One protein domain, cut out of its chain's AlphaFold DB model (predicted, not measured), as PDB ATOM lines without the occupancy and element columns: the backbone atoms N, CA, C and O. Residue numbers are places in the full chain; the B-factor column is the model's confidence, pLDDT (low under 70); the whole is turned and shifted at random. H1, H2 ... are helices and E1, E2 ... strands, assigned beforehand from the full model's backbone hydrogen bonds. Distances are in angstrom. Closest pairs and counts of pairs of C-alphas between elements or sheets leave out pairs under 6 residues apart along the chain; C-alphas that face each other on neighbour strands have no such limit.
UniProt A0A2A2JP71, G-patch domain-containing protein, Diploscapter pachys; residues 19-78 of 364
ATOM      1  N   VAL A  19      77.227  20.156   2.169       76.19
ATOM      2  CA  VAL A  19      76.520  20.545   3.396       76.19
ATOM      3  C   VAL A  19      76.534  22.064   3.532       76.19
ATOM      4  O   VAL A  19      77.605  22.666   3.631       76.19
ATOM      5  N   VAL A  20      75.355  22.688   3.526       79.06
ATOM      6  CA  VAL A  20      75.203  24.149   3.639       79.06
ATOM      7  C   VAL A  20      74.760  24.510   5.060       79.06
ATOM      8  O   VAL A  20      73.874  23.874   5.630       79.06
ATOM      9  N   LYS A  21      75.391  25.531   5.659       69.31
ATOM     10  CA  LYS A  21      75.127  25.970   7.046       69.31
ATOM     11  C   LYS A  21      73.908  26.888   7.189       69.31
ATOM     12  O   LYS A  21      73.429  27.092   8.299       69.31
ATOM     13  N   THR A  22      73.412  27.446   6.088       64.00
ATOM     14  CA  THR A  22      72.309  28.413   6.046       64.00
ATOM     15  C   THR A  22      71.319  28.037   4.947       64.00
ATOM     16  O   THR A  22      71.707  27.541   3.893       64.00
ATOM     17  N   SER A  23      70.031  28.238   5.215       59.62
ATOM     18  CA  SER A  23      68.900  27.849   4.367       59.62
ATOM     19  C   SER A  23      68.772  28.725   3.115       59.62
ATOM     20  O   SER A  23      67.812  29.484   2.984       59.62
ATOM     21  N   GLU A  24      69.734  28.657   2.200       59.31
ATOM     22  CA  GLU A  24      69.634  29.323   0.902       59.31
ATOM     23  C   GLU A  24      69.508  28.293  -0.224       59.31
ATOM     24  O   GLU A  24      70.377  27.450  -0.411       59.31
ATOM     25  N   ALA A  25      68.379  28.405  -0.933       55.22
ATOM     26  CA  ALA A  25      67.972  27.718  -2.159       55.22
ATOM     27  C   ALA A  25      68.107  26.182  -2.164       55.22
ATOM     28  O   ALA A  25      69.164  25.620  -2.431       55.22
ATOM     29  N   ALA A  26      66.967  25.508  -1.968       56.78
ATOM     30  CA  ALA A  26      66.811  24.069  -2.144       56.78
ATOM     31  C   ALA A  26      67.074  23.655  -3.607       56.78
ATOM     32  O   ALA A  26      66.174  23.652  -4.445       56.78
ATOM     33  N   SER A  27      68.327  23.317  -3.905       60.56
ATOM     34  CA  SER A  27      68.701  22.465  -5.031       60.56
ATOM     35  C   SER A  27      68.714  21.008  -4.551       60.56
ATOM     36  O   SER A  27      68.934  20.759  -3.364       60.56
ATOM     37  N   SER A  28      68.484  20.038  -5.440       62.66
ATOM     38  CA  SER A  28      68.429  18.601  -5.098       62.66
ATOM     39  C   SER A  28      69.692  18.070  -4.405       62.66
ATOM     40  O   SER A  28      69.639  17.021  -3.769       62.66
ATOM     41  N   ASP A  29      70.803  18.807  -4.500       66.31
ATOM     42  CA  ASP A  29      72.142  18.350  -4.122       66.31
ATOM     43  C   ASP A  29      72.696  19.031  -2.849       66.31
ATOM     44  O   ASP A  29      73.864  18.838  -2.495       66.31
ATOM     45  N   THR A  30      71.890  19.838  -2.145       73.00
ATOM     46  CA  THR A  30      72.305  20.571  -0.931       73.00
ATOM     47  C   THR A  30      71.482  20.158   0.289       73.00
ATOM     48  O   THR A  30      70.272  20.375   0.313       73.00
ATOM     49  N   LEU A  31      72.133  19.603   1.320       74.38
ATOM     50  CA  LEU A  31      71.505  19.222   2.596       74.38
ATOM     51  C   LEU A  31      72.011  20.104   3.743       74.38
ATOM     52  O   LEU A  31      73.188  20.477   3.772       74.38
ATOM     53  N   THR A  32      71.147  20.415   4.714       81.62
ATOM     54  CA  THR A  32      71.555  21.144   5.927       81.62
ATOM     55  C   THR A  32      72.041  20.192   7.026       81.62
ATOM     56  O   THR A  32      71.695  19.010   7.055       81.62
ATOM     57  N   GLU A  33      72.833  20.692   7.984       80.25
ATOM     58  CA  GLU A  33      73.321  19.882   9.118       80.25
ATOM     59  C   GLU A  33      72.184  19.306   9.987       80.25
ATOM     60  O   GLU A  33      72.328  18.233  10.579       80.25
ATOM     61  N   ALA A  34      71.047  20.005  10.068       78.62
ATOM     62  CA  ALA A  34      69.864  19.527  10.778       78.62
ATOM     63  C   ALA A  34      69.188  18.367  10.030       78.62
ATOM     64  O   ALA A  34      68.779  17.393  10.664       78.62
ATOM     65  N   ASP A  35      69.143  18.433   8.697       81.94
ATOM     66  CA  ASP A  35      68.581  17.368   7.862       81.94
ATOM     67  C   ASP A  35      69.400  16.086   7.992       81.94
ATOM     68  O   ASP A  35      68.831  15.020   8.211       81.94
ATOM     69  N   ILE A  36      70.734  16.193   7.996       81.25
ATOM     70  CA  ILE A  36      71.651  15.055   8.180       81.25
ATOM     71  C   ILE A  36      71.412  14.364   9.527       81.25
ATOM     72  O   ILE A  36      71.329  13.139   9.593       81.25
ATOM     73  N   LYS A  37      71.233  15.132  10.608       79.31
ATOM     74  CA  LYS A  37      70.911  14.577  11.935       79.31
ATOM     75  C   LYS A  37      69.525  13.942  11.998       79.31
ATOM     76  O   LYS A  37      69.261  13.156  12.907       79.31
ATOM     77  N   ASN A  38      68.626  14.285  11.083       81.88
ATOM     78  CA  ASN A  38      67.288  13.714  11.013       81.88
ATOM     79  C   ASN A  38      67.213  12.459  10.137       81.88
ATOM     80  O   ASN A  38      66.237  11.720  10.269       81.88
ATOM     81  N   LEU A  39      68.244  12.164   9.337       80.62
ATOM     82  CA  LEU A  39      68.301  10.952   8.523       80.62
ATOM     83  C   LEU A  39      68.269   9.696   9.398       80.62
ATOM     84  O   LEU A  39      69.052   9.530  10.334       80.62
ATOM     85  N   ILE A  40      67.345   8.797   9.058       77.88
ATOM     86  CA  ILE A  40      67.126   7.525   9.760       77.88
ATOM     87  C   ILE A  40      68.345   6.608   9.593       77.88
ATOM     88  O   ILE A  40      68.725   5.918  10.533       77.88
ATOM     89  N   GLU A  41      69.019   6.690   8.444       78.38
ATOM     90  CA  GLU A  41      70.224   5.910   8.129       78.38
ATOM     91  C   GLU A  41      71.400   6.191   9.079       78.38
ATOM     92  O   GLU A  41      72.242   5.327   9.308       78.38
ATOM     93  N   LEU A  42      71.451   7.388   9.674       76.50
ATOM     94  CA  LEU A  42      72.496   7.798  10.621       76.50
ATOM     95  C   LEU A  42      72.065   7.640  12.088       76.50
ATOM     96  O   LEU A  42      72.779   8.067  12.998       76.50
ATOM     97  N   LYS A  43      70.904   7.021  12.337       78.62
ATOM     98  CA  LYS A  43      70.373   6.722  13.672       78.62
ATOM     99  C   LYS A  43      70.227   5.216  13.842       78.62
ATOM    100  O   LYS A  43      69.120   4.683  13.730       78.62
ATOM    101  N   PRO A  44      71.332   4.509  14.117       81.00
ATOM    102  CA  PRO A  44      71.251   3.078  14.279       81.00
ATOM    103  C   PRO A  44      70.483   2.714  15.566       81.00
ATOM    104  O   PRO A  44      70.443   3.493  16.525       81.00
ATOM    105  N   PRO A  45      69.835   1.538  15.602       79.94
ATOM    106  CA  PRO A  45      69.076   1.095  16.764       79.94
ATOM    107  C   PRO A  45      69.997   0.821  17.961       79.94
ATOM    108  O   PRO A  45      71.157   0.460  17.797       79.94
ATOM    109  N   ILE A  46      69.466   0.928  19.185       77.38
ATOM    110  CA  ILE A  46      70.228   0.787  20.446       77.38
ATOM    111  C   ILE A  46      70.979  -0.555  20.525       77.38
ATOM    112  O   ILE A  46      72.057  -0.647  21.104       77.38
ATOM    113  N   GLN A  47      70.419  -1.604  19.927       78.94
ATOM    114  CA  GLN A  47      71.008  -2.939  19.882       78.94
ATOM    115  C   GLN A  47      72.200  -3.045  18.917       78.94
ATOM    116  O   GLN A  47      72.952  -4.009  19.011       78.94
ATOM    117  N   MET A  48      72.379  -2.081  18.009       81.31
ATOM    118  CA  MET A  48      73.453  -2.033  17.016       81.31
ATOM    119  C   MET A  48      74.117  -0.649  17.042       81.31
ATOM    120  O   MET A  48      73.812   0.176  16.191       81.31
ATOM    121  N   PRO A  49      75.024  -0.359  17.988       79.56
ATOM    122  CA  PRO A  49      75.520   1.002  18.242       79.56
ATOM    123  C   PRO A  49      76.175   1.693  17.035       79.56
ATOM    124  O   PRO A  49      76.197   2.918  16.978       79.56
ATOM    125  N   GLN A  50      76.685   0.928  16.066       81.31
ATOM    126  CA  GLN A  50      77.281   1.442  14.826       81.31
ATOM    127  C   GLN A  50      76.499   1.036  13.560       81.31
ATOM    128  O   GLN A  50      77.005   1.151  12.446       81.31
ATOM    129  N   GLY A  51      75.258   0.560  13.712       81.25
ATOM    130  CA  GLY A  51      74.413   0.124  12.598       81.25
ATOM    131  C   GLY A  51      74.932  -1.125  11.881       81.25
ATOM    132  O   GLY A  51      75.802  -1.830  12.381       81.25
ATOM    133  N   ASN A  52      74.372  -1.411  10.701       76.88
ATOM    134  CA  ASN A  52      74.598  -2.669   9.974       76.88
ATOM    135  C   ASN A  52      76.058  -2.893   9.546       76.88
ATOM    136  O   ASN A  52      76.553  -4.010   9.604       76.88
ATOM    137  N   VAL A  53      76.752  -1.830   9.133       75.75
ATOM    138  CA  VAL A  53      78.109  -1.921   8.559       75.75
ATOM    139  C   VAL A  53      79.207  -1.725   9.619       75.75
ATOM    140  O   VAL A  53      80.373  -1.988   9.349       75.75
ATOM    141  N   GLY A  54      78.856  -1.294  10.835       80.06
ATOM    142  CA  GLY A  54      79.832  -0.998  11.890       80.06
ATOM    143  C   GLY A  54      79.859  -1.989  13.053       80.06
ATOM    144  O   GLY A  54      80.872  -2.101  13.735       80.06
ATOM    145  N   THR A  55      78.779  -2.729  13.317       87.25
ATOM    146  CA  THR A  55      78.773  -3.692  14.428       87.25
ATOM    147  C   THR A  55      79.292  -5.060  13.984       87.25
ATOM    148  O   THR A  55      78.625  -5.696  13.163       87.25
ATOM    149  N   PRO A  56      80.429  -5.555  14.518       87.81
ATOM    150  CA  PRO A  56      80.952  -6.865  14.142       87.81
ATOM    151  C   PRO A  56      80.035  -7.997  14.625       87.81
ATOM    152  O   PRO A  56      79.342  -7.864  15.637       87.81
ATOM    153  N   SER A  57      80.077  -9.145  13.944       85.50
ATOM    154  CA  SER A  57      79.346 -10.363  14.343       85.50
ATOM    155  C   SER A  57      79.682 -10.807  15.774       85.50
ATOM    156  O   SER A  57      78.808 -11.272  16.504       85.50
ATOM    157  N   GLU A  58      80.925 -10.589  16.208       87.50
ATOM    158  CA  GLU A  58      81.402 -10.878  17.563       87.50
ATOM    159  C   GLU A  58      80.594 -10.153  18.645       87.50
ATOM    160  O   GLU A  58      80.171 -10.775  19.621       87.50
ATOM    161  N   TYR A  59      80.270  -8.876  18.426       89.94
ATOM    162  CA  TYR A  59      79.440  -8.109  19.352       89.94
ATOM    163  C   TYR A  59      78.064  -8.766  19.533       89.94
ATOM    164  O   TYR A  59      77.579  -8.907  20.655       89.94
ATOM    165  N   PHE A  60      77.444  -9.239  18.447       88.06
ATOM    166  CA  PHE A  60      76.172  -9.958  18.538       88.06
ATOM    167  C   PHE A  60      76.316 -11.282  19.284       88.06
ATOM    168  O   PHE A  60      75.466 -11.593  20.118       88.06
ATOM    169  N   HIS A  61      77.391 -12.039  19.058       88.12
ATOM    170  CA  HIS A  61      77.650 -13.268  19.806       88.12
ATOM    171  C   HIS A  61      77.789 -13.014  21.313       88.12
ATOM    172  O   HIS A  61      77.225 -13.766  22.108       88.12
ATOM    173  N   GLU A  62      78.467 -11.942  21.725       90.81
ATOM    174  CA  GLU A  62      78.556 -11.552  23.135       90.81
ATOM    175  C   GLU A  62      77.199 -11.150  23.717       90.81
ATOM    176  O   GLU A  62      76.827 -11.607  24.799       90.81
ATOM    177  N   GLN A  63      76.410 -10.347  22.998       89.25
ATOM    178  CA  GLN A  63      75.079  -9.959  23.473       89.25
ATOM    179  C   GLN A  63      74.108 -11.150  23.549       89.25
ATOM    180  O   GLN A  63      73.245 -11.174  24.432       89.25
ATOM    181  N   ILE A  64      74.253 -12.149  22.668       88.75
ATOM    182  CA  ILE A  64      73.514 -13.420  22.729       88.75
ATOM    183  C   ILE A  64      73.938 -14.220  23.964       88.75
ATOM    184  O   ILE A  64      73.075 -14.679  24.706       88.75
ATOM    185  N   ARG A  65      75.247 -14.334  24.240       87.75
ATOM    186  CA  ARG A  65      75.765 -15.001  25.452       87.75
ATOM    187  C   ARG A  65      75.257 -14.345  26.738       87.75
ATOM    188  O   ARG A  65      74.985 -15.039  27.709       87.75
ATOM    189  N   LEU A  66      75.111 -13.020  26.733       92.31
ATOM    190  CA  LEU A  66      74.568 -12.245  27.851       92.31
ATOM    191  C   LEU A  66      73.027 -12.196  27.882       92.31
ATOM    192  O   LEU A  66      72.470 -11.528  28.753       92.31
ATOM    193  N   CYS A  67      72.335 -12.859  26.946       85.69
ATOM    194  CA  CYS A  67      70.872 -12.866  26.809       85.69
ATOM    195  C   CYS A  67      70.235 -11.466  26.696       85.69
ATOM    196  O   CYS A  67      69.096 -11.252  27.110       85.69
ATOM    197  N   LYS A  68      70.964 -10.493  26.136       88.19
ATOM    198  CA  LYS A  68      70.497  -9.105  25.967       88.19
ATOM    199  C   LYS A  68      69.763  -8.873  24.644       88.19
ATOM    200  O   LYS A  68      69.055  -7.876  24.508       88.19
ATOM    201  N   LEU A  69      69.915  -9.781  23.677       85.56
ATOM    202  CA  LEU A  69      69.231  -9.725  22.384       85.56
ATOM    203  C   LEU A  69      67.991 -10.633  22.359       85.56
ATOM    204  O   LEU A  69      68.082 -11.797  22.751       85.56
ATOM    205  N   PRO A  70      66.839 -10.144  21.864       86.31
ATOM    206  CA  PRO A  70      65.641 -10.962  21.729       86.31
ATOM    207  C   PRO A  70      65.775 -11.976  20.573       86.31
ATOM    208  O   PRO A  70      66.311 -11.635  19.512       86.31
ATOM    209  N   PRO A  71      65.215 -13.194  20.707       82.19
ATOM    210  CA  PRO A  71      65.361 -14.271  19.719       82.19
ATOM    211  C   PRO A  71      64.768 -13.939  18.341       82.19
ATOM    212  O   PRO A  71      65.279 -14.394  17.320       82.19
ATOM    213  N   SER A  72      63.746 -13.082  18.288       84.50
ATOM    214  CA  SER A  72      63.147 -12.607  17.034       84.50
ATOM    215  C   SER A  72      64.095 -11.761  16.181       84.50
ATOM    216  O   SER A  72      63.923 -11.694  14.965       84.50
ATOM    217  N   VAL A  73      65.080 -11.106  16.802       83.44
ATOM    218  CA  VAL A  73      66.113 -10.334  16.101       83.44
ATOM    219  C   VAL A  73      67.252 -11.254  15.676       83.44
ATOM    220  O   VAL A  73      67.729 -11.129  14.556       83.44
ATOM    221  N   ILE A  74      67.615 -12.239  16.504       82.25
ATOM    222  CA  ILE A  74      68.651 -13.236  16.181       82.25
ATOM    223  C   ILE A  74      68.318 -13.968  14.873       82.25
ATOM    224  O   ILE A  74      69.173 -14.068  13.999       82.25
ATOM    225  N   ALA A  75      67.060 -14.389  14.698       79.94
ATOM    226  CA  ALA A  75      66.608 -15.052  13.473       79.94
ATOM    227  C   ALA A  75      66.741 -14.171  12.216       79.94
ATOM    228  O   ALA A  75      66.976 -14.679  11.126       79.94
ATOM    229  N   LYS A  76      66.610 -12.847  12.364       83.25
ATOM    230  CA  LYS A  76      66.700 -11.883  11.255       83.25
ATOM    231  C   LYS A  76      68.128 -11.447  10.940       83.25
ATOM    232  O   LYS A  76      68.375 -10.989   9.834       83.25
ATOM    233  N   LEU A  77      69.050 -11.572  11.896       81.12
ATOM    234  CA  LEU A  77      70.455 -11.196  11.716       81.12
ATOM    235  C   LEU A  77      71.226 -12.185  10.828       81.12
ATOM    236  O   LEU A  77      72.339 -11.875  10.418       81.12
ATOM    237  N   GLY A  78      70.671 -13.371  10.540       77.62
ATOM    238  CA  GLY A  78      71.302 -14.348   9.643       77.62
ATOM    239  C   GLY A  78      72.640 -14.896  10.154       77.62
ATOM    240  O   GLY A  78      73.421 -15.439   9.376       77.62
TER     241      GLY A  78
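AT A GLANCE: This is residues 19 to 78 of the 364 residues of the protein "G-patch domain-containing protein" of Diploscapter pachys (UniProt A0A2A2JP71). An open, extended chain has short helices strung along a rod: H3 and H4 lie toward one end, H2 lies between, and H1 with E1 lies toward the other, where a loop before E1 folds back. The 60 printed residues hold E1, H1, H2, H3 and H4 in that order, mostly helix, with under half of the residues in named elements. The radius of gyration of the C-alphas is 17.2 A and the spans are 51 by 17 by 15 A.

IN THESE COORDINATES: H3, residues 57 to 65, measures 12.6 A and ends at C-alpha 65 (75.765, -15.001, 25.452). H4 is residues 71 to 74, H2 51 to 54, H1 33 to 38 and E1 30 to 32, from C-alpha 30 (72.305, 20.571, -0.931).

HOW THE PARTS SIT: H3 touches no helix; it is only just apart from H4, closest C-alphas 8.2 A. H1 and H2 are apart. E1 and H1 meet only through their link. E1 pairs with no named strand; residues 19 to 20 pair with its residues 31 to 32, parallel. Every O i to N i+4 pair is within hydrogen-bond range in H1 and H3; H2 and H4 are too short for one.

THE WHOLE: The farthest C-alphas, Ala 25 and Arg 65, are 51.5 A apart. The printed part has no cut. The link from H1 to H2 is long. Residues 21 to 29 have pLDDT under 70.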